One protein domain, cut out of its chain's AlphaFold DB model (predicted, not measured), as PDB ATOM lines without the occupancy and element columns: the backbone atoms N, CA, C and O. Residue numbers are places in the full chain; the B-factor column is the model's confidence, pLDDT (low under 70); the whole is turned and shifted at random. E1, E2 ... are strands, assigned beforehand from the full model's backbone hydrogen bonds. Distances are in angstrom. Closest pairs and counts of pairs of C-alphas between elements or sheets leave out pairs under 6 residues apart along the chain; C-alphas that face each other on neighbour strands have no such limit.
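What this domain is: This is residues 21 to 121 of the 139 residues of an uncharacterized protein of Absicoccus porci (UniProt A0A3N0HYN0). A twisted sheet of five strands and a sheet of three lie face to face as a sandwich, their strands crossed at 43 degrees. The sheets' edges come together, E1 by E2 on one side and E5 by E6 on the other, giving a flattened, barrel-like ring. The printed part has 101 residues, with eight named strands, E1 to E8 along the chain, and no named helix: all strand. The sheets, in order E1 E8 E3 E4 E5 and E2 E7 E6, are antiparallel. The whole is compact, radius of gyration of the C-alphas 12.8 A, and only just elongated, spanning 36 by 23 by 20 A.

Where its parts are: E1, residues 21 to 31, runs 25.8 A from C-alpha 21 at (182.734, 247.216, 294.545) and bends by 57 degrees at residue 28. E8, residues 111 to 120, bends by 59 degrees at residue 114 and ends with C-alpha 120 at (179.456, 251.894, 290.853). E3 is residues 47 to 54, E4 60 to 68 and E5 71 to 75. In the other sheet, E2 is residues 33 to 37, E7 94 to 102, and E6 82 to 91, 29.4 A.

How they stand to each other: Within hydrogen-bond range are N 22 and O 118 (E1, E8), 2.8 A, and N 49 and O 117 (E3, E8), 2.8 A. E3 E4 E5 form a meander, each strand the antiparallel neighbour of the one before, with N 50 and O 63 at 2.8 A and N 66 and O 73 at 2.8 A. E6 and E7 are a hairpin, N 96 and O 89 at 2.8 A; E2 and E7 have N 34 and O 97 at 2.8 A. Between the sheets, the closest C-alphas of E5 and E6 are Trp 72 and Leu 88, 5.6 A, and those of E1 and E2 are Ser 27 and Ile 36, 6.3 A.

The domain as a whole: The farthest C-alphas, Lys 106 and Arg 121, are 39.2 A apart. The printed part has no cut, and no link is long. Residues 59, 75 to 85, 103 to 106 and 121 have pLDDT under 70.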
ATOM      1  N   GLU A  21     182.331 246.753 293.219       81.81
ATOM      2  CA  GLU A  21     182.734 247.216 294.545       81.81
ATOM      3  C   GLU A  21     184.263 247.283 294.621       81.81
ATOM      4  O   GLU A  21     184.952 246.319 294.286       81.81
ATOM      5  N   THR A  22     184.799 248.398 295.111       83.81
ATOM      6  CA  THR A  22     186.239 248.591 295.300       83.81
ATOM      7  C   THR A  22     186.492 249.069 296.717       83.81
ATOM      8  O   THR A  22     185.963 250.096 297.135       83.81
ATOM      9  N   VAL A  23     187.331 248.362 297.473       90.62
ATOM     10  CA  VAL A  23     187.811 248.874 298.763       90.62
ATOM     11  C   VAL A  23     188.836 249.967 298.490       90.62
ATOM     12  O   VAL A  23     189.864 249.705 297.867       90.62
ATOM     13  N   ILE A  24     188.555 251.187 298.946       92.56
ATOM     14  CA  ILE A  24     189.379 252.357 298.621       92.56
ATOM     15  C   ILE A  24     190.118 252.946 299.813       92.56
ATOM     16  O   ILE A  24     191.067 253.688 299.602       92.56
ATOM     17  N   GLY A  25     189.740 252.615 301.049       92.12
ATOM     18  CA  GLY A  25     190.418 253.149 302.228       92.12
ATOM     19  C   GLY A  25     189.866 252.629 303.549       92.12
ATOM     20  O   GLY A  25     188.881 251.888 303.586       92.12
ATOM     21  N   ALA A  26     190.525 253.030 304.633       91.19
ATOM     22  CA  ALA A  26     190.134 252.773 306.015       91.19
ATOM     23  C   ALA A  26     190.801 253.799 306.951       91.19
ATOM     24  O   ALA A  26     191.833 254.380 306.619       91.19
ATOM     25  N   SER A  27     190.231 253.986 308.139       90.56
ATOM     26  CA  SER A  27     190.849 254.651 309.287       90.56
ATOM     27  C   SER A  27     190.513 253.857 310.547       90.56
ATOM     28  O   SER A  27     189.388 253.882 311.040       90.56
ATOM     29  N   THR A  28     191.482 253.094 311.043       84.88
ATOM     30  CA  THR A  28     191.292 252.155 312.161       84.88
ATOM     31  C   THR A  28     191.499 252.785 313.538       84.88
ATOM     32  O   THR A  28     191.215 252.140 314.547       84.88
ATOM     33  N   SER A  29     191.978 254.028 313.597       86.62
ATOM     34  CA  SER A  29     192.049 254.815 314.829       86.62
ATOM     35  C   SER A  29     190.653 255.237 315.279       86.62
ATOM     36  O   SER A  29     189.833 255.605 314.442       86.62
ATOM     37  N   GLU A  30     190.397 255.220 316.588       85.25
ATOM     38  CA  GLU A  30     189.185 255.830 317.152       85.25
ATOM     39  C   GLU A  30     189.309 257.344 317.091       85.25
ATOM     40  O   GLU A  30     190.329 257.901 317.502       85.25
ATOM     41  N   GLY A  31     188.284 258.011 316.574       84.50
ATOM     42  CA  GLY A  31     188.259 259.460 316.564       84.50
ATOM     43  C   GLY A  31     186.992 260.038 315.965       84.50
ATOM     44  O   GLY A  31     186.151 259.338 315.408       84.50
ATOM     45  N   TYR A  32     186.871 261.353 316.109       83.31
ATOM     46  CA  TYR A  32     185.818 262.137 315.474       83.31
ATOM     47  C   TYR A  32     186.181 262.494 314.029       83.31
ATOM     48  O   TYR A  32     185.357 262.371 313.131       83.31
ATOM     49  N   ASN A  33     187.421 262.931 313.797       87.75
ATOM     50  CA  ASN A  33     187.905 263.346 312.484       87.75
ATOM     51  C   ASN A  33     188.833 262.283 311.909       87.75
ATOM     52  O   ASN A  33     189.866 261.969 312.499       87.75
ATOM     53  N   HIS A  34     188.509 261.808 310.717       89.69
ATOM     54  CA  HIS A  34     189.349 260.904 309.951       89.69
ATOM     55  C   HIS A  34     189.762 261.588 308.658       89.69
ATOM     56  O   HIS A  34     188.910 262.009 307.879       89.69
ATOM     57  N   THR A  35     191.064 261.644 308.403       93.38
ATOM     58  CA  THR A  35     191.604 261.977 307.084       93.38
ATOM     59  C   THR A  35     192.152 260.695 306.485       93.38
ATOM     60  O   THR A  35     193.088 260.104 307.020       93.38
ATOM     61  N   ILE A  36     191.530 260.236 305.405       94.06
ATOM     62  CA  ILE A  36     191.798 258.940 304.790       94.06
ATOM     63  C   ILE A  36     192.389 259.168 303.408       94.06
ATOM     64  O   ILE A  36     191.747 259.750 302.531       94.06
ATOM     65  N   THR A  37     193.594 258.651 303.201       95.38
ATOM     66  CA  THR A  37     194.184 258.549 301.867       95.38
ATOM     67  C   THR A  37     193.578 257.346 301.157       95.38
ATOM     68  O   THR A  37     193.807 256.201 301.544       95.38
ATOM     69  N   CYS A  38     192.788 257.610 300.125       94.50
ATOM     70  CA  CYS A  38     192.127 256.604 299.315       94.50
ATOM     71  C   CYS A  38     193.019 256.148 298.149       94.50
ATOM     72  O   CYS A  38     193.814 256.915 297.604       94.50
ATOM     73  N   THR A  39     192.878 254.896 297.717       94.62
ATOM     74  CA  THR A  39     193.612 254.360 296.556       94.62
ATOM     75  C   THR A  39     193.108 254.949 295.232       94.62
ATOM     76  O   THR A  39     193.894 255.165 294.300       94.62
ATOM     77  N   VAL A  40     191.815 255.280 295.182       91.44
ATOM     78  CA  VAL A  40     191.086 255.883 294.058       91.44
ATOM     79  C   VAL A  40     190.346 257.126 294.561       91.44
ATOM     80  O   VAL A  40     189.976 257.185 295.731       91.44
ATOM     81  N   ASP A  41     190.147 258.117 293.689       91.38
ATOM     82  CA  ASP A  41     189.333 259.292 294.009       91.38
ATOM     83  C   ASP A  41     187.891 258.858 294.362       91.38
ATOM     84  O   ASP A  41     187.229 258.230 293.525       91.38
ATOM     85  N   PRO A  42     187.386 259.168 295.573       90.12
ATOM     86  CA  PRO A  42     186.053 258.762 296.012       90.12
ATOM     87  C   PRO A  42     184.920 259.280 295.118       90.12
ATOM     88  O   PRO A  42     183.875 258.643 295.040       90.12
ATOM     89  N   THR A  43     185.109 260.411 294.431       88.12
ATOM     90  CA  THR A  43     184.089 261.038 293.568       88.12
ATOM     91  C   THR A  43     183.854 260.284 292.259       88.12
ATOM     92  O   THR A  43     182.885 260.553 291.556       88.12
ATOM     93  N   THR A  44     184.708 259.305 291.946       88.50
ATOM     94  CA  THR A  44     184.543 258.403 290.794       88.50
ATOM     95  C   THR A  44     183.544 257.269 291.049       88.50
ATOM     96  O   THR A  44     183.320 256.446 290.160       88.50
ATOM     97  N   PHE A  45     182.962 257.214 292.253       85.44
ATOM     98  CA  PHE A  45     181.961 256.228 292.646       85.44
ATOM     99  C   PHE A  45     180.579 256.860 292.822       85.44
ATOM    100  O   PHE A  45     180.456 257.949 293.383       85.44
ATOM    101  N   ASP A  46     179.529 256.141 292.423       81.50
ATOM    102  CA  ASP A  46     178.141 256.569 292.652       81.50
ATOM    103  C   ASP A  46     177.789 256.614 294.152       81.50
ATOM    104  O   ASP A  46     177.062 257.500 294.619       81.50
ATOM    105  N   TYR A  47     178.294 255.633 294.908       84.19
ATOM    106  CA  TYR A  47     178.074 255.490 296.345       84.19
ATOM    107  C   TYR A  47     179.367 255.115 297.062       84.19
ATOM    108  O   TYR A  47     180.201 254.379 296.532       84.19
ATOM    109  N   LEU A  48     179.474 255.538 298.320       86.56
ATOM    110  CA  LEU A  48     180.419 254.973 299.277       86.56
ATOM    111  C   LEU A  48     179.653 254.218 300.356       86.56
ATOM    112  O   LEU A  48     178.649 254.701 300.877       86.56
ATOM    113  N   ILE A  49     180.160 253.052 300.729       87.31
ATOM    114  CA  ILE A  49     179.697 252.281 301.878       87.31
ATOM    115  C   ILE A  49     180.803 252.298 302.927       87.31
ATOM    116  O   ILE A  49     181.923 251.847 302.672       87.31
ATOM    117  N   LEU A  50     180.486 252.816 304.107       86.69
ATOM    118  CA  LEU A  50     181.395 252.929 305.238       86.69
ATOM    119  C   LEU A  50     181.003 251.912 306.308       86.69
ATOM    120  O   LEU A  50     179.848 251.856 306.723       86.69
ATOM    121  N   TYR A  51     181.984 251.129 306.756       85.81
ATOM    122  CA  TYR A  51     181.834 250.147 307.831       85.81
ATOM    123  C   TYR A  51     182.423 250.715 309.117       85.81
ATOM    124  O   TYR A  51     183.649 250.803 309.271       85.81
ATOM    125  N   LEU A  52     181.538 251.116 310.021       84.38
ATOM    126  CA  LEU A  52     181.856 251.900 311.202       84.38
ATOM    127  C   LEU A  52     181.699 251.069 312.468       84.38
ATOM    128  O   LEU A  52     180.711 250.363 312.646       84.38
ATOM    129  N   TYR A  53     182.638 251.219 313.390       83.38
ATOM    130  CA  TYR A  53     182.477 250.754 314.763       83.38
ATOM    131  C   TYR A  53     182.520 251.970 315.674       83.38
ATOM    132  O   TYR A  53     183.501 252.709 315.649       83.38
ATOM    133  N   GLY A  54     181.467 252.174 316.465       77.81
ATOM    134  CA  GLY A  54     181.509 253.142 317.564       77.81
ATOM    135  C   GLY A  54     182.611 252.779 318.563       77.81
ATOM    136  O   GLY A  54     183.011 251.610 318.645       77.81
ATOM    137  N   SER A  55     183.115 253.753 319.317       75.25
ATOM    138  CA  SER A  55     184.147 253.489 320.332       75.25
ATOM    139  C   SER A  55     183.683 252.415 321.327       75.25
ATOM    140  O   SER A  55     182.544 252.422 321.803       75.25
ATOM    141  N   GLY A  56     184.535 251.415 321.574       74.69
ATOM    142  CA  GLY A  56     184.217 250.258 322.425       74.69
ATOM    143  C   GLY A  56     183.079 249.348 321.926       74.69
ATOM    144  O   GLY A  56     182.760 248.351 322.577       74.69
ATOM    145  N   SER A  57     182.460 249.648 320.780       73.81
ATOM    146  CA  SER A  57     181.371 248.858 320.213       73.81
ATOM    147  C   SER A  57     181.901 247.649 319.446       73.81
ATOM    148  O   SER A  57     182.859 247.738 318.679       73.81
ATOM    149  N   LYS A  58     181.220 246.509 319.600       70.31
ATOM    150  CA  LYS A  58     181.381 245.334 318.724       70.31
ATOM    151  C   LYS A  58     180.358 245.310 317.584       70.31
ATOM    152  O   LYS A  58     180.387 244.405 316.757       70.31
ATOM    153  N   VAL A  59     179.443 246.278 317.558       67.50
ATOM    154  CA  VAL A  59     178.389 246.386 316.548       67.50
ATOM    155  C   VAL A  59     178.898 247.219 315.381       67.50
ATOM    156  O   VAL A  59     179.321 248.363 315.563       67.50
ATOM    157  N   ASN A  60     178.835 246.627 314.190       72.81
ATOM    158  CA  ASN A  60     179.164 247.283 312.935       72.81
ATOM    159  C   ASN A  60     177.953 248.079 312.438       72.81
ATOM    160  O   ASN A  60     176.874 247.518 312.250       72.81
ATOM    161  N   ASN A  61     178.148 249.372 312.216       76.81
ATOM    162  CA  ASN A  61     177.180 250.255 311.592       76.81
ATOM    163  C   ASN A  61     177.583 250.489 310.142       76.81
ATOM    164  O   ASN A  61     178.720 250.855 309.844       76.81
ATOM    165  N   VAL A  62     176.625 250.309 309.242       78.88
ATOM    166  CA  VAL A  62     176.828 250.548 307.817       78.88
ATOM    167  C   VAL A  62     176.215 251.894 307.468       78.88
ATOM    168  O   VAL A  62     175.011 252.085 307.626       78.88
ATOM    169  N   VAL A  63     177.044 252.816 306.983       78.81
ATOM    170  CA  VAL A  63     176.607 254.127 306.495       78.81
ATOM    171  C   VAL A  63     176.799 254.180 304.992       78.81
ATOM    172  O   VAL A  63     177.881 253.889 304.479       78.81
ATOM    173  N   ILE A  64     175.742 254.569 304.284       81.88
ATOM    174  CA  ILE A  64     175.773 254.751 302.834       81.88
ATOM    175  C   ILE A  64     175.834 256.245 302.553       81.88
ATOM    176  O   ILE A  64     174.983 257.004 303.026       81.88
ATOM    177  N   ALA A  65     176.829 256.655 301.773       81.88
ATOM    178  CA  ALA A  65     176.991 258.013 301.292       81.88
ATOM    179  C   ALA A  65     176.764 258.080 299.780       81.88
ATOM    180  O   ALA A  65     177.289 257.256 299.032       81.88
ATOM    181  N   LYS A  66     176.013 259.081 299.327       82.62
ATOM    182  CA  LYS A  66     175.781 259.376 297.911       82.62
ATOM    183  C   LYS A  66     176.418 260.711 297.551       82.62
ATOM    184  O   LYS A  66     176.233 261.686 298.282       82.62
ATOM    185  N   TYR A  67     177.119 260.764 296.424       78.12
ATOM    186  CA  TYR A  67     177.674 262.011 295.907       78.12
ATOM    187  C   TYR A  67     176.634 262.750 295.063       78.12
ATOM    188  O   TYR A  67     176.023 262.175 294.161       78.12
ATOM    189  N   TYR A  68     176.403 264.026 295.360       72.31
ATOM    190  CA  TYR A  68     175.514 264.886 294.587       72.31
ATOM    191  C   TYR A  68     175.943 266.350 294.721       72.31
ATOM    192  O   TYR A  68     176.225 266.820 295.817       72.31
ATOM    193  N   ASN A  69     175.997 267.078 293.603       74.25
ATOM    194  CA  ASN A  69     176.296 268.516 293.562       74.25
ATOM    195  C   ASN A  69     177.545 268.949 294.370       74.25
ATOM    196  O   ASN A  69     177.514 269.930 295.108       74.25
ATOM    197  N   GLY A  70     178.640 268.185 294.274       70.88
ATOM    198  CA  GLY A  70     179.890 268.497 294.981       70.88
ATOM    199  C   GLY A  70     179.911 268.124 296.468       70.88
ATOM    200  O   GLY A  70     180.884 268.427 297.157       70.88
ATOM    201  N   ALA A  71     178.865 267.469 296.977       73.75
ATOM    202  CA  ALA A  71     178.739 267.094 298.379       73.75
ATOM    203  C   ALA A  71     178.370 265.615 298.552       73.75
ATOM    204  O   ALA A  71     177.702 265.004 297.719       73.75
ATOM    205  N   TRP A  72     178.794 265.044 299.677       80.25
ATOM    206  CA  TRP A  72     178.399 263.707 300.101       80.25
ATOM    207  C   TRP A  72     177.241 263.785 301.092       80.25
ATOM    208  O   TRP A  72     177.339 264.444 302.127       80.25
ATOM    209  N   TYR A  73     176.170 263.056 300.801       75.25
ATOM    210  CA  TYR A  73     175.001 262.926 301.664       75.25
ATOM    211  C   TYR A  73     174.974 261.530 302.261       75.25
ATOM    212  O   TYR A  73     174.984 260.549 301.519       75.25
ATOM    213  N   THR A  74     174.947 261.429 303.586       74.50
ATOM    214  CA  THR A  74     174.937 260.146 304.291       74.50
ATOM    215  C   THR A  74     173.535 259.797 304.766       74.50
ATOM    216  O   THR A  74     172.744 260.658 305.144       74.50
ATOM    217  N   THR A  75     173.226 258.507 304.738       62.59
ATOM    218  CA  THR A  75     172.053 257.943 305.404       62.59
ATOM    219  C   THR A  75     172.556 257.173 306.621       62.59
ATOM    220  O   THR A  75     173.264 256.176 306.486       62.59
ATOM    221  N   GLY A  76     172.274 257.695 307.814       55.00
ATOM    222  CA  GLY A  76     172.518 257.014 309.083       55.00
ATOM    223  C   GLY A  76     171.184 256.579 309.675       55.00
ATOM    224  O   GLY A  76     170.246 257.373 309.717       55.00
ATOM    225  N   ALA A  77     171.076 255.324 310.111       44.72
ATOM    226  CA  ALA A  77     169.918 254.893 310.881       44.72
ATOM    227  C   ALA A  77     169.985 255.528 312.278       44.72
ATOM    228  O   ALA A  77     170.980 255.383 312.986       44.72
ATOM    229  N   VAL A  78     168.925 256.238 312.668       40.56
ATOM    230  CA  VAL A  78     168.705 256.652 314.056       40.56
ATOM    231  C   VAL A  78     168.270 255.398 314.812       40.56
ATOM    232  O   VAL A  78     167.164 254.912 314.596       40.56
ATOM    233  N   ALA A  79     169.146 254.825 315.636       43.75
ATOM    234  CA  ALA A  79     168.744 253.829 316.624       43.75
ATOM    235  C   ALA A  79     168.536 254.538 317.967       43.75
ATOM    236  O   ALA A  79     169.309 255.437 318.298       43.75
ATOM    237  N   ASP A  80     167.525 254.113 318.732       42.38
ATOM    238  CA  ASP A  80     166.913 254.837 319.865       42.38
ATOM    239  C   ASP A  80     167.852 255.321 320.991       42.38
ATOM    240  O   ASP A  80     167.406 256.056 321.865       42.38
ATOM    241  N   TYR A  81     169.150 254.995 320.976       42.91
ATOM    242  CA  TYR A  81     170.109 255.467 321.987       42.91
ATOM    243  C   TYR A  81     171.520 255.794 321.467       42.91
ATOM    244  O   TYR A  81     172.374 256.156 322.273       42.91
ATOM    245  N   ARG A  82     171.794 255.667 320.158       53.34
ATOM    246  CA  ARG A  82     173.084 256.036 319.536       53.34
ATOM    247  C   ARG A  82     172.863 256.472 318.094       53.34
ATOM    248  O   ARG A  82     172.438 255.678 317.256       53.34
ATOM    249  N   TYR A  83     173.159 257.734 317.805       59.97
ATOM    250  CA  TYR A  83     173.105 258.275 316.451       59.97
ATOM    251  C   TYR A  83     174.523 258.399 315.906       59.97
ATOM    252  O   TYR A  83     175.291 259.217 316.418       59.97
ATOM    253  N   ILE A  84     174.849 257.612 314.871       63.91
ATOM    254  CA  ILE A  84     176.102 257.776 314.131       63.91
ATOM    255  C   ILE A  84     175.871 258.703 312.938       63.91
ATOM    256  O   ILE A  84     175.411 258.279 311.878       63.91
ATOM    257  N   ALA A  85     176.197 259.981 313.118       67.88
ATOM    258  CA  ALA A  85     176.202 260.957 312.035       67.88
ATOM    259  C   ALA A  85     177.552 260.910 311.325       67.88
ATOM    260  O   ALA A  85     178.588 260.952 311.987       67.88
ATOM    261  N   VAL A  86     177.561 260.891 309.993       72.88
ATOM    262  CA  VAL A  86     178.810 261.017 309.237       72.88
ATOM    263  C   VAL A  86     178.711 262.167 308.257       72.88
ATOM    264  O   VAL A  86     177.833 262.175 307.397       72.88
ATOM    265  N   LYS A  87     179.627 263.128 308.348       79.44
ATOM    266  CA  LYS A  87     179.824 264.137 307.303       79.44
ATOM    267  C   LYS A  87     181.074 263.780 306.516       79.44
ATOM    268  O   LYS A  87     182.121 263.553 307.114       79.44
ATOM    269  N   LEU A  88     180.955 263.733 305.194       85.62
ATOM    270  CA  LEU A  88     182.065 263.419 304.303       85.62
ATOM    271  C   LEU A  88     182.389 264.614 303.408       85.62
ATOM    272  O   LEU A  88     181.496 265.308 302.920       85.62
ATOM    273  N   SER A  89     183.670 264.812 303.149       87.38
ATOM    274  CA  SER A  89     184.175 265.661 302.075       87.38
ATOM    275  C   SER A  89     185.349 264.963 301.402       87.38
ATOM    276  O   SER A  89     186.047 264.167 302.024       87.38
ATOM    277  N   SER A  90     185.565 265.232 300.120       89.50
ATOM    278  CA  SER A  90     186.660 264.624 299.364       89.50
ATOM    279  C   SER A  90     187.371 265.651 298.500       89.50
ATOM    280  O   SER A  90     186.745 266.575 297.987       89.50
ATOM    281  N   SER A  91     188.674 265.467 298.322       91.06
ATOM    282  CA  SER A  91     189.506 266.252 297.412       91.06
ATOM    283  C   SER A  91     190.574 265.345 296.814       91.06
ATOM    284  O   SER A  91     191.500 264.922 297.512       91.06
ATOM    285  N   GLY A  92     190.437 265.022 295.527       91.19
ATOM    286  CA  GLY A  92     191.271 264.022 294.866       91.19
ATOM    287  C   GLY A  92     191.208 262.685 295.605       91.19
ATOM    288  O   GLY A  92     190.139 262.145 295.868       91.19
ATOM    289  N   LYS A  93     192.366 262.163 296.012       95.25
ATOM    290  CA  LYS A  93     192.456 260.902 296.765       95.25
ATOM    291  C   LYS A  93     192.245 261.046 298.273       95.25
ATOM    292  O   LYS A  93     192.376 260.062 298.988       95.25
ATOM    293  N   THR A  94     191.926 262.229 298.782       94.19
ATOM    294  CA  THR A  94     191.691 262.428 300.216       94.19
ATOM    295  C   THR A  94     190.199 262.406 300.506       94.19
ATOM    296  O   THR A  94     189.446 263.158 299.891       94.19
ATOM    297  N   LEU A  95     189.779 261.585 301.468       92.00
ATOM    298  CA  LEU A  95     188.437 261.595 302.046       92.00
ATOM    299  C   LEU A  95     188.535 262.030 303.508       92.00
ATOM    300  O   LEU A  95     189.217 261.389 304.307       92.00
ATOM    301  N   THR A  96     187.844 263.101 303.864       90.31
ATOM    302  CA  THR A  96     187.651 263.505 305.253       90.31
ATOM    303  C   THR A  96     186.296 263.001 305.720       90.31
ATOM    304  O   THR A  96     185.283 263.218 305.055       90.31
ATOM    305  N   ALA A  97     186.285 262.313 306.857       87.06
ATOM    306  CA  ALA A  97     185.083 261.793 307.479       87.06
ATOM    307  C   ALA A  97     184.991 262.255 308.930       87.06
ATOM    308  O   ALA A  97     185.877 261.982 309.738       87.06
ATOM    309  N   ASN A  98     183.893 262.922 309.252       84.12
ATOM    310  CA  ASN A  98     183.563 263.349 310.599       84.12
ATOM    311  C   ASN A  98     182.506 262.394 311.137       84.12
ATOM    312  O   ASN A  98     181.367 262.444 310.674       84.12
ATOM    313  N   VAL A  99     182.888 261.520 312.063       82.56
ATOM    314  CA  VAL A  99     182.029 260.497 312.660       82.56
ATOM    315  C   VAL A  99     181.592 260.979 314.035       82.56
ATOM    316  O   VAL A  99     182.412 261.126 314.937       82.56
ATOM    317  N   CYS A 100     180.297 261.216 314.207       77.56
ATOM    318  CA  CYS A 100     179.710 261.497 315.506       77.56
ATOM    319  C   CYS A 100     179.011 260.254 316.027       77.56
ATOM    320  O   CYS A 100     177.957 259.950 315.494       77.56
ATOM    321  N   ASP A 101     179.534 259.590 317.054       77.00
ATOM    322  CA  ASP A 101     178.811 258.554 317.803       77.00
ATOM    323  C   ASP A 101     178.381 259.143 319.147       77.00
ATOM    324  O   ASP A 101     179.166 259.204 320.100       77.00
ATOM    325  N   TRP A 102     177.158 259.669 319.194       70.06
ATOM    326  CA  TRP A 102     176.611 260.278 320.404       70.06
ATOM    327  C   TRP A 102     176.214 259.189 321.399       70.06
ATOM    328  O   TRP A 102     175.251 258.454 321.174       70.06
ATOM    329  N   VAL A 103     176.962 259.103 322.499       65.62
ATOM    330  CA  VAL A 103     176.689 258.188 323.620       65.62
ATOM    331  C   VAL A 103     175.634 258.789 324.551       65.62
ATOM    332  O   VAL A 103     174.826 258.066 325.128       65.62
ATOM    333  N   ASP A 104     175.624 260.118 324.665       68.75
ATOM    334  CA  ASP A 104     174.610 260.917 325.347       68.75
ATOM    335  C   ASP A 104     174.576 262.344 324.754       68.75
ATOM    336  O   ASP A 104     175.305 262.662 323.814       68.75
ATOM    337  N   SER A 105     173.732 263.227 325.302       67.06
ATOM    338  CA  SER A 105     173.570 264.619 324.831       67.06
ATOM    339  C   SER A 105     174.832 265.504 324.883       67.06
ATOM    340  O   SER A 105     174.812 266.622 324.370       67.06
ATOM    341  N   LYS A 106     175.908 265.050 325.533       68.62
ATOM    342  CA  LYS A 106     177.141 265.811 325.793       68.62
ATOM    343  C   LYS A 106     178.412 265.056 325.396       68.62
ATOM    344  O   LYS A 106     179.462 265.686 325.296       68.62
ATOM    345  N   SER A 107     178.333 263.746 325.171       71.69
ATOM    346  CA  SER A 107     179.473 262.879 324.888       71.69
ATOM    347  C   SER A 107     179.389 262.268 323.493       71.69
ATOM    348  O   SER A 107     178.429 261.578 323.143       71.69
ATOM    349  N   ASN A 108     180.437 262.505 322.706       73.19
ATOM    350  CA  ASN A 108     180.635 261.918 321.389       73.19
ATOM    351  C   ASN A 108     181.985 261.203 321.373       73.19
ATOM    352  O   ASN A 108     183.031 261.843 321.495       73.19
ATOM    353  N   ALA A 109     181.949 259.882 321.235       75.06
ATOM    354  CA  ALA A 109     183.148 259.052 321.281       75.06
ATOM    355  C   ALA A 109     183.777 258.827 319.894       75.06
ATOM    356  O   ALA A 109     184.847 258.227 319.787       75.06
ATOM    357  N   GLY A 110     183.130 259.312 318.830       81.94
ATOM    358  CA  GLY A 110     183.527 259.037 317.454       81.94
ATOM    359  C   GLY A 110     183.516 257.541 317.129       81.94
ATOM    360  O   GLY A 110     182.815 256.744 317.754       81.94
ATOM    361  N   GLY A 111     184.298 257.131 316.136       83.31
ATOM    362  CA  GLY A 111     184.353 255.725 315.751       83.31
ATOM    363  C   GLY A 111     185.613 255.347 314.995       83.31
ATOM    364  O   GLY A 111     186.534 256.137 314.844       83.31
ATOM    365  N   LYS A 112     185.650 254.098 314.534       88.50
ATOM    366  CA  LYS A 112     186.625 253.580 313.569       88.50
ATOM    367  C   LYS A 112     185.927 253.367 312.244       88.50
ATOM    368  O   LYS A 112     184.835 252.802 312.209       88.50
ATOM    369  N   ILE A 113     186.605 253.692 311.153       88.19
ATOM    370  CA  ILE A 113     186.178 253.379 309.791       88.19
ATOM    371  C   ILE A 113     187.007 252.198 309.301       88.19
ATOM    372  O   ILE A 113     188.079 252.352 308.727       88.19
ATOM    373  N   THR A 114     186.527 250.985 309.543       89.00
ATOM    374  CA  THR A 114     187.293 249.767 309.219       89.00
ATOM    375  C   THR A 114     187.434 249.533 307.723       89.00
ATOM    376  O   THR A 114     188.405 248.919 307.284       89.00
ATOM    377  N   ARG A 115     186.470 250.019 306.936       87.19
ATOM    378  CA  ARG A 115     186.474 249.876 305.485       87.19
ATOM    379  C   ARG A 115     185.621 250.944 304.822       87.19
ATOM    380  O   ARG A 115     184.519 251.232 305.288       87.19
ATOM    381  N   ILE A 116     186.109 251.453 303.699       90.06
ATOM    382  CA  ILE A 116     185.377 252.305 302.767       90.06
ATOM    383  C   ILE A 116     185.342 251.583 301.429       90.06
ATOM    384  O   ILE A 116     186.386 251.224 300.879       90.06
ATOM    385  N   VAL A 117     184.136 251.355 300.930       88.94
ATOM    386  CA  VAL A 117     183.888 250.670 299.666       88.94
ATOM    387  C   VAL A 117     183.247 251.655 298.706       88.94
ATOM    388  O   VAL A 117     182.154 252.141 298.975       88.94
ATOM    389  N   GLY A 118     183.925 251.945 297.603       87.25
ATOM    390  CA  GLY A 118     183.331 252.628 296.466       87.25
ATOM    391  C   GLY A 118     182.499 251.654 295.643       87.25
ATOM    392  O   GLY A 118     182.935 250.532 295.384       87.25
ATOM    393  N   VAL A 119     181.299 252.070 295.253       85.12
ATOM    394  CA  VAL A 119     180.352 251.254 294.492       85.12
ATOM    395  C   VAL A 119     179.891 252.031 293.269       85.12
ATOM    396  O   VAL A 119     179.359 253.133 293.398       85.12
ATOM    397  N   ASN A 120     180.056 251.424 292.097       80.31
ATOM    398  CA  ASN A 120     179.456 251.894 290.853       80.31
ATOM    399  C   ASN A 120     178.279 251.000 290.494       80.31
ATOM    400  O   ASN A 120     178.405 249.769 290.500       80.31
ATOM    401  N   ARG A 121     177.131 251.606 290.180       66.31
ATOM    402  CA  ARG A 121     176.011 250.854 289.622       66.31
ATOM    403  C   ARG A 121     176.452 250.310 288.276       66.31
ATOM    404  O   ARG A 121     176.931 251.032 287.407       66.31
TER     405      ARG A 121